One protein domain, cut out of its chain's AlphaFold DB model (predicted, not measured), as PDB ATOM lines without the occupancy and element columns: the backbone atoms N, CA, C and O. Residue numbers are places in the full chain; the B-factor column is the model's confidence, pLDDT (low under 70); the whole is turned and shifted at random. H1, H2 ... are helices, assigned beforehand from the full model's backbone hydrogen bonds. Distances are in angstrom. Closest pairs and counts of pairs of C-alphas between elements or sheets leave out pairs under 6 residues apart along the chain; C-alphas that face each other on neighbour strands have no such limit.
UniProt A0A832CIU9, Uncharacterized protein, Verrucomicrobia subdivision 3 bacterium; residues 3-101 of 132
ATOM      1  N   SER A   3     -10.129   4.661  20.863       95.94
ATOM      2  CA  SER A   3     -10.063   4.975  22.295       95.94
ATOM      3  C   SER A   3      -8.788   5.728  22.684       95.94
ATOM      4  O   SER A   3      -8.866   6.715  23.406       95.94
ATOM      5  N   ASP A   4      -7.630   5.336  22.146       95.50
ATOM      6  CA  ASP A   4      -6.359   6.026  22.416       95.50
ATOM      7  C   ASP A   4      -6.374   7.458  21.870       95.50
ATOM      8  O   ASP A   4      -5.896   8.385  22.519       95.50
ATOM      9  N   ARG A   5      -6.982   7.660  20.691       96.94
ATOM     10  CA  ARG A   5      -7.144   9.001  20.113       96.94
ATOM     11  C   ARG A   5      -8.078   9.867  20.948       96.94
ATOM     12  O   ARG A   5      -7.821  11.058  21.074       96.94
ATOM     13  N   LEU A   6      -9.137   9.288  21.514       96.81
ATOM     14  CA  LEU A   6     -10.036  10.004  22.419       96.81
ATOM     15  C   LEU A   6      -9.332  10.387  23.725       96.81
ATOM     16  O   LEU A   6      -9.484  11.520  24.170       96.81
ATOM     17  N   ALA A   7      -8.531   9.487  24.298       96.88
ATOM     18  CA  ALA A   7      -7.764   9.765  25.511       96.88
ATOM     19  C   ALA A   7      -6.757  10.912  25.301       96.88
ATOM     20  O   ALA A   7      -6.708  11.845  26.104       96.88
ATOM     21  N   GLU A   8      -6.013  10.900  24.190       96.31
ATOM     22  CA  GLU A   8      -5.074  11.983  23.871       96.31
ATOM     23  C   GLU A   8      -5.800  13.294  23.528       96.31
ATOM     24  O   GLU A   8      -5.411  14.357  24.011       96.31
ATOM     25  N   ALA A   9      -6.895  13.238  22.761       94.94
ATOM     26  CA  ALA A   9      -7.696  14.424  22.450       94.94
ATOM     27  C   ALA A   9      -8.281  15.065  23.720       94.94
ATOM     28  O   ALA A   9      -8.297  16.290  23.846       94.94
ATOM     29  N   PHE A  10      -8.717  14.251  24.686       95.12
ATOM     30  CA  PHE A  10      -9.186  14.739  25.979       95.12
ATOM     31  C   PHE A  10      -8.052  15.366  26.800       95.12
ATOM     32  O   PHE A  10      -8.238  16.438  27.371       95.12
ATOM     33  N   SER A  11      -6.862  14.758  26.802       96.00
ATOM     34  CA  SER A  11      -5.657  15.331  27.422       96.00
ATOM     35  C   SER A  11      -5.299  16.701  26.825       96.00
ATOM     36  O   SER A  11      -5.011  17.656  27.555       96.00
ATOM     37  N   GLU A  12      -5.386  16.843  25.499       94.62
ATOM     38  CA  GLU A  12      -5.161  18.117  24.814       94.62
ATOM     39  C   GLU A  12      -6.219  19.166  25.163       94.62
ATOM     40  O   GLU A  12      -5.874  20.305  25.496       94.62
ATOM     41  N   PHE A  13      -7.495  18.784  25.135       93.69
ATOM     42  CA  PHE A  13      -8.596  19.645  25.551       93.69
ATOM     43  C   PHE A  13      -8.419  20.124  26.998       93.69
ATOM     44  O   PHE A  13      -8.499  21.325  27.261       93.69
ATOM     45  N   ALA A  14      -8.105  19.215  27.922       93.94
ATOM     46  CA  ALA A  14      -7.893  19.530  29.330       93.94
ATOM     47  C   ALA A  14      -6.722  20.505  29.533       93.94
ATOM     48  O   ALA A  14      -6.829  21.442  30.320       93.94
ATOM     49  N   HIS A  15      -5.628  20.373  28.775       95.19
ATOM     50  CA  HIS A  15      -4.505  21.320  28.845       95.19
ATOM     51  C   HIS A  15      -4.898  22.729  28.372       95.19
ATOM     52  O   HIS A  15      -4.500  23.729  28.978       95.19
ATOM     53  N   ARG A  16      -5.723  22.826  27.324       93.31
ATOM     54  CA  ARG A  16      -6.277  24.109  26.853       93.31
ATOM     55  C   ARG A  16      -7.227  24.709  27.886       93.31
ATOM     56  O   ARG A  16      -7.131  25.901  28.161       93.31
ATOM     57  N   LEU A  17      -8.075  23.889  28.503       92.50
ATOM     58  CA  LEU A  17      -8.960  24.310  29.587       92.50
ATOM     59  C   LEU A  17      -8.168  24.855  30.780       92.50
ATOM     60  O   LEU A  17      -8.432  25.963  31.233       92.50
ATOM     61  N   VAL A  18      -7.153  24.129  31.247       93.44
ATOM     62  CA  VAL A  18      -6.274  24.573  32.341       93.44
ATOM     63  C   VAL A  18      -5.559  25.878  31.988       93.44
ATOM     64  O   VAL A  18      -5.455  26.767  32.829       93.44
ATOM     65  N   THR A  19      -5.130  26.042  30.733       92.81
ATOM     66  CA  THR A  19      -4.545  27.303  30.248       92.81
ATOM     67  C   THR A  19      -5.554  28.450  30.306       92.81
ATOM     68  O   THR A  19      -5.223  29.530  30.787       92.81
ATOM     69  N   ALA A  20      -6.790  28.226  29.851       91.88
ATOM     70  CA  ALA A  20      -7.852  29.226  29.907       91.88
ATOM     71  C   ALA A  20      -8.152  29.645  31.353       91.88
ATOM     72  O   ALA A  20      -8.163  30.838  31.648       91.88
ATOM     73  N   LEU A  21      -8.303  28.666  32.253       91.81
ATOM     74  CA  LEU A  21      -8.526  28.897  33.682       91.81
ATOM     75  C   LEU A  21      -7.386  29.707  34.309       91.81
ATOM     76  O   LEU A  21      -7.643  30.665  35.032       91.81
ATOM     77  N   TRP A  22      -6.133  29.371  33.990       92.31
ATOM     78  CA  TRP A  22      -4.962  30.091  34.495       92.31
ATOM     79  C   TRP A  22      -4.892  31.543  34.012       92.31
ATOM     80  O   TRP A  22      -4.484  32.428  34.759       92.31
ATOM     81  N   LEU A  23      -5.309  31.802  32.771       91.62
ATOM     82  CA  LEU A  23      -5.374  33.149  32.196       91.62
ATOM     83  C   LEU A  23      -6.636  33.926  32.607       91.62
ATOM     84  O   LEU A  23      -6.815  35.059  32.164       91.62
ATOM     85  N   GLY A  24      -7.525  33.332  33.410       91.00
ATOM     86  CA  GLY A  24      -8.805  33.937  33.781       91.00
ATOM     87  C   GLY A  24      -9.769  34.105  32.603       91.00
ATOM     88  O   GLY A  24     -10.675  34.933  32.666       91.00
ATOM     89  N   ILE A  25      -9.577  33.349  31.516       88.19
ATOM     90  CA  ILE A  25     -10.491  33.351  30.374       88.19
ATOM     91  C   ILE A  25     -11.777  32.644  30.820       88.19
ATOM     92  O   ILE A  25     -11.709  31.477  31.219       88.19
ATOM     93  N   PRO A  26     -12.945  33.309  30.755       81.00
ATOM     94  CA  PRO A  26     -14.208  32.692  31.128       81.00
ATOM     95  C   PRO A  26     -14.443  31.412  30.329       81.00
ATOM     96  O   PRO A  26     -14.295  31.393  29.104       81.00
ATOM     97  N   PHE A  27     -14.815  30.340  31.025       71.75
ATOM     98  CA  PHE A  27     -15.217  29.112  30.359       71.75
ATOM     99  C   PHE A  27     -16.589  29.311  29.712       71.75
ATOM    100  O   PHE A  27     -17.574  29.561  30.402       71.75
ATOM    101  N   ASP A  28     -16.649  29.167  28.392       72.06
ATOM    102  CA  ASP A  28     -17.897  29.060  27.638       72.06
ATOM    103  C   ASP A  28     -17.937  27.656  26.998       72.06
ATOM    104  O   ASP A  28     -16.971  27.269  26.337       72.06
ATOM    105  N   PRO A  29     -19.000  26.853  27.182       60.84
ATOM    106  CA  PRO A  29     -19.142  25.545  26.533       60.84
ATOM    107  C   PRO A  29     -19.057  25.591  24.997       60.84
ATOM    108  O   PRO A  29     -18.719  24.587  24.373       60.84
ATOM    109  N   LEU A  30     -19.342  26.746  24.388       61.91
ATOM    110  CA  LEU A  30     -19.185  27.016  22.954       61.91
ATOM    111  C   LEU A  30     -17.826  27.652  22.613       61.91
ATOM    112  O   LEU A  30     -17.544  27.932  21.442       61.91
ATOM    113  N   SER A  31     -16.972  27.892  23.615       62.88
ATOM    114  CA  SER A  31     -15.669  28.520  23.418       62.88
ATOM    115  C   SER A  31     -14.795  27.682  22.494       62.88
ATOM    116  O   SER A  31     -14.610  26.472  22.642       62.88
ATOM    117  N   LYS A  32     -14.187  28.368  21.527       69.75
ATOM    118  CA  LYS A  32     -13.232  27.795  20.577       69.75
ATOM    119  C   LYS A  32     -11.870  27.567  21.244       69.75
ATOM    120  O   LYS A  32     -10.856  28.057  20.739       69.75
ATOM    121  N   LEU A  33     -11.813  26.799  22.340       81.25
ATOM    122  CA  LEU A  33     -10.547  26.392  22.977       81.25
ATOM    123  C   LEU A  33      -9.594  25.731  21.970       81.25
ATOM    124  O   LEU A  33      -8.381  25.823  22.130       81.25
ATOM    125  N   GLN A  34     -10.126  25.162  20.882       79.81
ATOM    126  CA  GLN A  34      -9.363  24.643  19.742       79.81
ATOM    127  C   GLN A  34      -8.290  25.609  19.196       79.81
ATOM    128  O   GLN A  34      -7.256  25.160  18.705       79.81
ATOM    129  N   ASN A  35      -8.482  26.927  19.324       84.56
ATOM    130  CA  ASN A  35      -7.514  27.927  18.863       84.56
ATOM    131  C   ASN A  35      -6.579  28.425  19.978       84.56
ATOM    132  O   ASN A  35      -5.564  29.057  19.685       84.56
ATOM    133  N   LEU A  36      -6.892  28.142  21.246       88.88
ATOM    134  CA  LEU A  36      -6.072  28.548  22.382       88.88
ATOM    135  C   LEU A  36      -4.834  27.662  22.473       88.88
ATOM    136  O   LEU A  36      -4.944  26.476  22.778       88.88
ATOM    137  N   LYS A  37      -3.652  28.231  22.243       91.38
ATOM    138  CA  LYS A  37      -2.395  27.503  22.432       91.38
ATOM    139  C   LYS A  37      -2.180  27.220  23.926       91.38
ATOM    140  O   LYS A  37      -2.208  28.176  24.703       91.38
ATOM    141  N   PRO A  38      -1.957  25.957  24.335       92.81
ATOM    142  CA  PRO A  38      -1.621  25.650  25.718       92.81
ATOM    143  C   PRO A  38      -0.334  26.350  26.165       92.81
ATOM    144  O   PRO A  38       0.593  26.507  25.368       92.81
ATOM    145  N   ILE A  39      -0.267  26.729  27.440       94.62
ATOM    146  CA  ILE A  39       0.946  27.269  28.069       94.62
ATOM    147  C   ILE A  39       1.580  26.191  28.955       94.62
ATOM    148  O   ILE A  39       0.882  25.419  29.618       94.62
ATOM    149  N   GLY A  40       2.914  26.155  28.975       96.38
ATOM    150  CA  GLY A  40       3.682  25.226  29.796       96.38
ATOM    151  C   GLY A  40       3.646  23.783  29.288       96.38
ATOM    152  O   GLY A  40       3.390  23.525  28.112       96.38
ATOM    153  N   ILE A  41       3.917  22.832  30.182       97.50
ATOM    154  CA  ILE A  41       4.048  21.403  29.856       97.50
ATOM    155  C   ILE A  41       3.155  20.532  30.739       97.50
ATOM    156  O   ILE A  41       2.724  20.956  31.814       97.50
ATOM    157  N   ARG A  42       2.907  19.297  30.283       97.38
ATOM    158  CA  ARG A  42       2.087  18.309  30.990       97.38
ATOM    159  C   ARG A  42       2.803  16.966  31.235       97.38
ATOM    160  O   ARG A  42       2.392  15.946  30.684       97.38
ATOM    161  N   PRO A  43       3.929  16.947  31.977       97.31
ATOM    162  CA  PRO A  43       4.751  15.752  32.116       97.31
ATOM    163  C   PRO A  43       4.007  14.633  32.845       97.31
ATOM    164  O   PRO A  43       3.290  14.865  33.819       97.31
ATOM    165  N   ALA A  44       4.232  13.408  32.388       97.06
ATOM    166  CA  ALA A  44       3.664  12.202  32.961       97.06
ATOM    167  C   ALA A  44       4.764  11.335  33.578       97.06
ATOM    168  O   ALA A  44       5.862  11.227  33.031       97.06
ATOM    169  N   ALA A  45       4.461  10.694  34.706       96.31
ATOM    170  CA  ALA A  45       5.375   9.749  35.334       96.31
ATOM    171  C   ALA A  45       5.667   8.583  34.373       96.31
ATOM    172  O   ALA A  45       4.747   8.029  33.764       96.31
ATOM    173  N   GLY A  46       6.927   8.180  34.267       94.06
ATOM    174  CA  GLY A  46       7.438   7.215  33.295       94.06
ATOM    175  C   GLY A  46       8.063   7.816  32.036       94.06
ATOM    176  O   GLY A  46       8.719   7.105  31.280       94.06
ATOM    177  N   TYR A  47       7.903   9.120  31.802       94.69
ATOM    178  CA  TYR A  47       8.581   9.803  30.700       94.69
ATOM    179  C   TYR A  47       9.996  10.236  31.110       94.69
ATOM    180  O   TYR A  47      10.269  10.360  32.300       94.69
ATOM    181  N   PRO A  48      10.894  10.551  30.158       94.94
ATOM    182  CA  PRO A  48      12.286  10.902  30.469       94.94
ATOM    183  C   PRO A  48      12.483  12.078  31.446       94.94
ATOM    184  O   PRO A  48      13.467  12.129  32.179       94.94
ATOM    185  N   ILE A  49      11.531  13.015  31.487       95.56
ATOM    186  CA  ILE A  49      11.514  14.137  32.441       95.56
ATOM    187  C   ILE A  49      11.109  13.717  33.865       95.56
ATOM    188  O   ILE A  49      11.351  14.443  34.821       95.56
ATOM    189  N   TRP A  50      10.443  12.574  34.018       95.19
ATOM    190  CA  TRP A  50       9.910  12.088  35.286       95.19
ATOM    191  C   TRP A  50       9.823  10.552  35.274       95.19
ATOM    192  O   TRP A  50       8.731   9.999  35.168       95.19
ATOM    193  N   PRO A  51      10.961   9.839  35.320       94.88
ATOM    194  CA  PRO A  51      11.029   8.433  34.911       94.88
ATOM    195  C   PRO A  51      10.421   7.437  35.907       94.88
ATOM    196  O   PRO A  51      10.040   6.337  35.515       94.88
ATOM    197  N   ASP A  52      10.300   7.792  37.189       95.44
ATOM    198  CA  ASP A  52       9.738   6.882  38.190       95.44
ATOM    199  C   ASP A  52       8.221   6.711  37.991       95.44
ATOM    200  O   ASP A  52       7.415   7.566  38.361       95.44
ATOM    201  N   HIS A  53       7.817   5.571  37.426       95.94
ATOM    202  CA  HIS A  53       6.410   5.236  37.206       95.94
ATOM    203  C   HIS A  53       5.587   5.173  38.497       95.94
ATOM    204  O   HIS A  53       4.379   5.427  38.430       95.94
ATOM    205  N   SER A  54       6.205   4.855  39.640       95.31
ATOM    206  CA  SER A  54       5.501   4.684  40.917       95.31
ATOM    207  C   SER A  54       4.926   5.985  41.471       95.31
ATOM    208  O   SER A  54       4.026   5.966  42.303       95.31
ATOM    209  N   GLU A  55       5.368   7.131  40.958       96.25
ATOM    210  CA  GLU A  55       4.805   8.440  41.295       96.25
ATOM    211  C   GLU A  55       3.332   8.602  40.882       96.25
ATOM    212  O   GLU A  55       2.628   9.465  41.414       96.25
ATOM    213  N   LYS A  56       2.810   7.735  40.001       97.06
ATOM    214  CA  LYS A  56       1.365   7.679  39.735       97.06
ATOM    215  C   LYS A  56       0.566   7.346  40.988       97.06
ATOM    216  O   LYS A  56      -0.539   7.848  41.121       97.06
ATOM    217  N   ASP A  57       1.110   6.571  41.923       95.81
ATOM    218  CA  ASP A  57       0.421   6.260  43.180       95.81
ATOM    219  C   ASP A  57       0.111   7.534  43.984       95.81
ATOM    220  O   ASP A  57      -0.996   7.711  44.496       95.81
ATOM    221  N   THR A  58       1.054   8.482  44.006       94.81
ATOM    222  CA  THR A  58       0.856   9.806  44.608       94.81
ATOM    223  C   THR A  58      -0.288  10.555  43.922       94.81
ATOM    224  O   THR A  58      -1.192  11.039  44.601       94.81
ATOM    225  N   LEU A  59      -0.301  10.603  42.583       95.81
ATOM    226  CA  LEU A  59      -1.388  11.235  41.821       95.81
ATOM    227  C   LEU A  59      -2.742  10.567  42.088       95.81
ATOM    228  O   LEU A  59      -3.745  11.257  42.267       95.81
ATOM    229  N   TRP A  60      -2.769   9.235  42.150       97.19
ATOM    230  CA  TRP A  60      -3.987   8.459  42.379       97.19
ATOM    231  C   TRP A  60      -4.612   8.761  43.733       97.19
ATOM    232  O   TRP A  60      -5.830   8.936  43.812       97.19
ATOM    233  N   LYS A  61      -3.782   8.862  44.777       95.88
ATOM    234  CA  LYS A  61      -4.220   9.219  46.132       95.88
ATOM    235  C   LYS A  61      -4.689  10.667  46.207       95.88
ATOM    236  O   LYS A  61      -5.775  10.918  46.715       95.88
ATOM    237  N   LEU A  62      -3.906  11.606  45.670       96.50
ATOM    238  CA  LEU A  62      -4.221  13.036  45.729       96.50
ATOM    239  C   LEU A  62      -5.521  13.384  44.998       96.50
ATOM    240  O   LEU A  62      -6.308  14.185  45.492       96.50
ATOM    241  N   LEU A  63      -5.747  12.783  43.829       96.38
ATOM    242  CA  LEU A  63      -6.891  13.096  42.973       96.38
ATOM    243  C   LEU A  63      -8.053  12.112  43.138       96.38
ATOM    244  O   LEU A  63      -9.054  12.243  42.442       96.38
ATOM    245  N   SER A  64      -7.937  11.114  44.022       97.50
ATOM    246  CA  SER A  64      -8.949  10.059  44.204       97.50
ATOM    247  C   SER A  64      -9.366   9.394  42.879       97.50
ATOM    248  O   SER A  64     -10.543   9.122  42.637       97.50
ATOM    249  N   VAL A  65      -8.394   9.131  41.996       97.62
ATOM    250  CA  VAL A  65      -8.636   8.781  40.579       97.62
ATOM    251  C   VAL A  65      -9.514   7.541  40.424       97.62
ATOM    252  O   VAL A  65     -10.450   7.547  39.627       97.62
ATOM    253  N   LYS A  66      -9.265   6.493  41.220       96.69
ATOM    254  CA  LYS A  66     -10.071   5.264  41.177       96.69
ATOM    255  C   LYS A  66     -11.549   5.539  41.474       96.69
ATOM    256  O   LYS A  66     -12.414   4.974  40.820       96.69
ATOM    257  N   GLN A  67     -11.839   6.417  42.433       97.62
ATOM    258  CA  GLN A  67     -13.207   6.750  42.827       97.62
ATOM    259  C   GLN A  67     -13.893   7.669  41.810       97.62
ATOM    260  O   GLN A  67     -15.062   7.462  41.499       97.62
ATOM    261  N   LEU A  68     -13.186   8.688  41.314       97.69
ATOM    262  CA  LEU A  68     -13.781   9.729  40.468       97.69
ATOM    263  C   LEU A  68     -13.827   9.361  38.982       97.69
ATOM    264  O   LEU A  68     -14.735   9.796  38.280       97.69
ATOM    265  N   ALA A  69     -12.858   8.581  38.499       96.62
ATOM    266  CA  ALA A  69     -12.712   8.250  37.083       96.62
ATOM    267  C   ALA A  69     -12.753   6.741  36.793       96.62
ATOM    268  O   ALA A  69     -12.768   6.353  35.627       96.62
ATOM    269  N   GLY A  70     -12.743   5.879  37.818       97.62
ATOM    270  CA  GLY A  70     -12.742   4.421  37.638       97.62
ATOM    271  C   GLY A  70     -11.446   3.854  37.049       97.62
ATOM    272  O   GLY A  70     -11.412   2.684  36.684       97.62
ATOM    273  N   ILE A  71     -10.386   4.665  36.940       98.06
ATOM    274  CA  ILE A  71      -9.104   4.241  36.370       98.06
ATOM    275  C   ILE A  71      -8.246   3.628  37.480       98.06
ATOM    276  O   ILE A  71      -8.004   4.248  38.519       98.06
ATOM    277  N   GLU A  72      -7.760   2.414  37.253       97.94
ATOM    278  CA  GLU A  72      -6.934   1.658  38.193       97.94
ATOM    279  C   GLU A  72      -5.461   1.634  37.775       97.94
ATOM    280  O   GLU A  72      -5.125   1.868  36.614       97.94
ATOM    281  N   LEU A  73      -4.581   1.334  38.734       98.00
ATOM    282  CA  LEU A  73      -3.169   1.059  38.485       98.00
ATOM    283  C   LEU A  73      -2.893  -0.429  38.696       98.00
ATOM    284  O   LEU A  73      -3.322  -1.008  39.693       98.00
ATOM    285  N   THR A  74      -2.137  -1.034  37.782       96.88
ATOM    286  CA  THR A  74      -1.548  -2.361  37.998       96.88
ATOM    287  C   THR A  74      -0.417  -2.295  39.027       96.88
ATOM    288  O   THR A  74       0.081  -1.221  39.363       96.88
ATOM    289  N   GLU A  75       0.091  -3.455  39.445       91.94
ATOM    290  CA  GLU A  75       1.297  -3.565  40.286       91.94
ATOM    291  C   GLU A  75       2.547  -2.914  39.664       91.94
ATOM    292  O   GLU A  75       3.511  -2.592  40.357       91.94
ATOM    293  N   THR A  76       2.547  -2.720  38.344       92.50
ATOM    294  CA  THR A  76       3.612  -2.048  37.587       92.50
ATOM    295  C   THR A  76       3.261  -0.607  37.210       92.50
ATOM    296  O   THR A  76       3.956  -0.001  36.396       92.50
ATOM    297  N   PHE A  77       2.199  -0.047  37.799       96.38
ATOM    298  CA  PHE A  77       1.707   1.313  37.559       96.38
ATOM    299  C   PHE A  77       1.295   1.590  36.104       96.38
ATOM    300  O   PHE A  77       1.378   2.728  35.630       96.38
ATOM    301  N   MET A  78       0.848   0.560  35.380       96.62
ATOM    302  CA  MET A  78       0.108   0.751  34.130       96.62
ATOM    303  C   MET A  78      -1.337   1.124  34.455       96.62
ATOM    304  O   MET A  78      -1.888   0.642  35.441       96.62
ATOM    305  N   MET A  79      -1.948   1.969  33.628       97.88
ATOM    306  CA  MET A  79      -3.333   2.398  33.818       97.88
ATOM    307  C   MET A  79      -4.310   1.404  33.187       97.88
ATOM    308  O   MET A  79      -4.072   0.912  32.082       97.88
ATOM    309  N   ILE A  80      -5.423   1.147  33.871       97.56
ATOM    310  CA  ILE A  80      -6.554   0.368  33.360       97.56
ATOM    311  C   ILE A  80      -7.808   1.245  33.443       97.56
ATOM    312  O   ILE A  80      -8.173   1.645  34.546       97.56
ATOM    313  N   PRO A  81      -8.480   1.543  32.313       97.00
ATOM    314  CA  PRO A  81      -8.207   1.061  30.952       97.00
ATOM    315  C   PRO A  81      -6.905   1.614  30.349       97.00
ATOM    316  O   PRO A  81      -6.458   2.700  30.706       97.00
ATOM    317  N   ALA A  82      -6.323   0.878  29.393       95.75
ATOM    318  CA  ALA A  82      -5.053   1.246  28.756       95.75
ATOM    319  C   ALA A  82      -5.124   2.581  27.992       95.75
ATOM    320  O   ALA A  82      -4.156   3.334  27.971       95.75
ATOM    321  N   SER A  83      -6.285   2.896  27.410       97.19
ATOM    322  CA  SER A  83      -6.561   4.190  26.780       97.19
ATOM    323  C   SER A  83      -6.842   5.265  27.840       97.19
ATOM    324  O   SER A  83      -7.953   5.782  27.935       97.19
ATOM    325  N   SER A  84      -5.831   5.571  28.649       97.00
ATOM    326  CA  SER A  84      -5.852   6.592  29.700       97.00
ATOM    327  C   SER A  84      -4.597   7.455  29.618       97.00
ATOM    328  O   SER A  84      -3.545   6.997  29.173       97.00
ATOM    329  N   VAL A  85      -4.688   8.700  30.087       96.44
ATOM    330  CA  VAL A  85      -3.556   9.631  30.196       96.44
ATOM    331  C   VAL A  85      -3.583  10.275  31.581       96.44
ATOM    332  O   VAL A  85      -4.646  10.619  32.089       96.44
ATOM    333  N   CYS A  86      -2.413  10.458  32.191       96.81
ATOM    334  CA  CYS A  86      -2.252  11.173  33.456       96.81
ATOM    335  C   CYS A  86      -0.984  12.028  33.418       96.81
ATOM    336  O   CYS A  86      -0.045  11.696  32.696       96.81
ATOM    337  N   GLY A  87      -0.911  13.070  34.239       96.12
ATOM    338  CA  GLY A  87       0.288  13.891  34.365       96.12
ATOM    339  C   GLY A  87       0.084  15.068  35.309       96.12
ATOM    340  O   GLY A  87      -0.971  15.212  35.927       96.12
ATOM    341  N   LEU A  88       1.111  15.900  35.411       96.25
ATOM    342  CA  LEU A  88       1.053  17.200  36.076       96.25
ATOM    343  C   LEU A  88       0.775  18.292  35.050       96.25
ATOM    344  O   LEU A  88       1.060  18.105  33.875       96.25
ATOM    345  N   TYR A  89       0.310  19.457  35.494       96.94
ATOM    346  CA  TYR A  89       0.369  20.685  34.704       96.94
ATOM    347  C   TYR A  89       1.407  21.620  35.322       96.94
ATOM    348  O   TYR A  89       1.291  21.988  36.489       96.94
ATOM    349  N   ILE A  90       2.417  22.011  34.543       96.94
ATOM    350  CA  ILE A  90       3.409  23.015  34.944       96.94
ATOM    351  C   ILE A  90       3.198  24.238  34.064       96.94
ATOM    352  O   ILE A  90       3.589  24.245  32.896       96.94
ATOM    353  N   ILE A  91       2.565  25.268  34.627       95.31
ATOM    354  CA  ILE A  91       2.162  26.468  33.892       95.31
ATOM    355  C   ILE A  91       3.224  27.551  34.071       95.31
ATOM    356  O   ILE A  91       3.138  28.413  34.940       95.31
ATOM    357  N   HIS A  92       4.262  27.481  33.244       94.50
ATOM    358  CA  HIS A  92       5.298  28.504  33.172       94.50
ATOM    359  C   HIS A  92       5.780  28.643  31.719       94.50
ATOM    360  O   HIS A  92       6.007  27.621  31.069       94.50
ATOM    361  N   PRO A  93       5.968  29.866  31.183       92.00
ATOM    362  CA  PRO A  93       6.314  30.069  29.773       92.00
ATOM    363  C   PRO A  93       7.682  29.489  29.383       92.00
ATOM    364  O   PRO A  93       7.878  29.123  28.231       92.00
ATOM    365  N   ALA A  94       8.612  29.375  30.336       95.69
ATOM    366  CA  ALA A  94       9.921  28.748  30.116       95.69
ATOM    367  C   ALA A  94       9.949  27.230  30.393       95.69
ATOM    368  O   ALA A  94      11.001  26.602  30.250       95.69
ATOM    369  N   ALA A  95       8.834  26.632  30.830       96.69
ATOM    370  CA  ALA A  95       8.796  25.196  31.074       96.69
ATOM    371  C   ALA A  95       8.889  24.439  29.744       96.69
ATOM    372  O   ALA A  95       8.155  24.723  28.800       96.69
ATOM    373  N   HIS A  96       9.792  23.469  29.679       96.31
ATOM    374  CA  HIS A  96      10.043  22.664  28.492       96.31
ATOM    375  C   HIS A  96      10.363  21.227  28.897       96.31
ATOM    376  O   HIS A  96      10.772  20.960  30.027       96.31
ATOM    377  N   TYR A  97      10.155  20.291  27.973       96.50
ATOM    378  CA  TYR A  97      10.536  18.906  28.199       96.50
ATOM    379  C   TYR A  97      12.056  18.765  28.148       96.50
ATOM    380  O   TYR A  97      12.696  19.238  27.211       96.50
ATOM    381  N   PHE A  98      12.619  18.082  29.138       95.44
ATOM    382  CA  PHE A  98      14.029  17.714  29.190       95.44
ATOM    383  C   PHE A  98      14.162  16.258  29.642       95.44
ATOM    384  O   PHE A  98      13.192  15.651  30.096       95.44
ATOM    385  N   ASN A  99      15.350  15.683  29.487       93.50
ATOM    386  CA  ASN A  99      15.638  14.332  29.953       93.50
ATOM    387  C   ASN A  99      16.512  14.406  31.209       93.50
ATOM    388  O   ASN A  99      17.500  15.138  31.210       93.50
ATOM    389  N   ILE A 100      16.143  13.671  32.262       90.75
ATOM    390  CA  ILE A 100      16.863  13.684  33.544       90.75
ATOM    391  C   ILE A 100      18.220  12.977  33.477       90.75
ATOM    392  O   ILE A 100      19.027  13.300  34.333       90.75
ATOM    393  N   ASN A 101      18.442  12.052  32.522       86.56
ATOM    394  CA  ASN A 101      19.658  11.243  32.275       86.56
ATOM    395  C   ASN A 101      20.886  11.507  33.172       86.56
ATOM    396  O   ASN A 101      21.313  12.643  33.325       86.56
TER     397      ASN A 101
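What this domain is: This is residues 3 to 101 of the 132 residues of an uncharacterized protein of Verrucomicrobia subdivision 3 bacterium (UniProt A0A832CIU9). Little regular structure: one long helix, H1, lies along one side of a body of loops, with two short helices, H2 and H3, on the other side. Residues 84 to 88 pass between H1 and H2. The printed part has 99 residues, with helices H1, H2, H3 in that order and no named strand; the class is all helix, though named elements hold only 34 residues. It is compact, with a radius of gyration of the C-alphas of 14.5 A and spans of 40 by 33 by 25 A.

Where its parts are: H1, residues 3 to 22, begins at C-alpha 3 (-10.063, 4.975, 22.295) and is 28.4 A long. H2, residues 55 to 63, is 12.7 A long. H3, residues 65 to 69, ends at C-alpha 69 (-12.712, 8.250, 37.083).

How they stand to each other: H1 is apart from H2 and H3. H2 and H3 are close but not clearly touching; their closest C-alphas, of Trp 60 and Lys 66, are 7.0 A apart. In H1, H2 and H3 every O i to N i+4 pair is within hydrogen-bond range. Residues 72 to 73 pair antiparallel with 79 to 80.

The domain as a whole: The C-alphas farthest apart, of Leu 30 and Asn 101, are 42.9 A apart. The printed part has no cut. The link H1 to H2 is long. Residues 29 to 32 have pLDDT under 70.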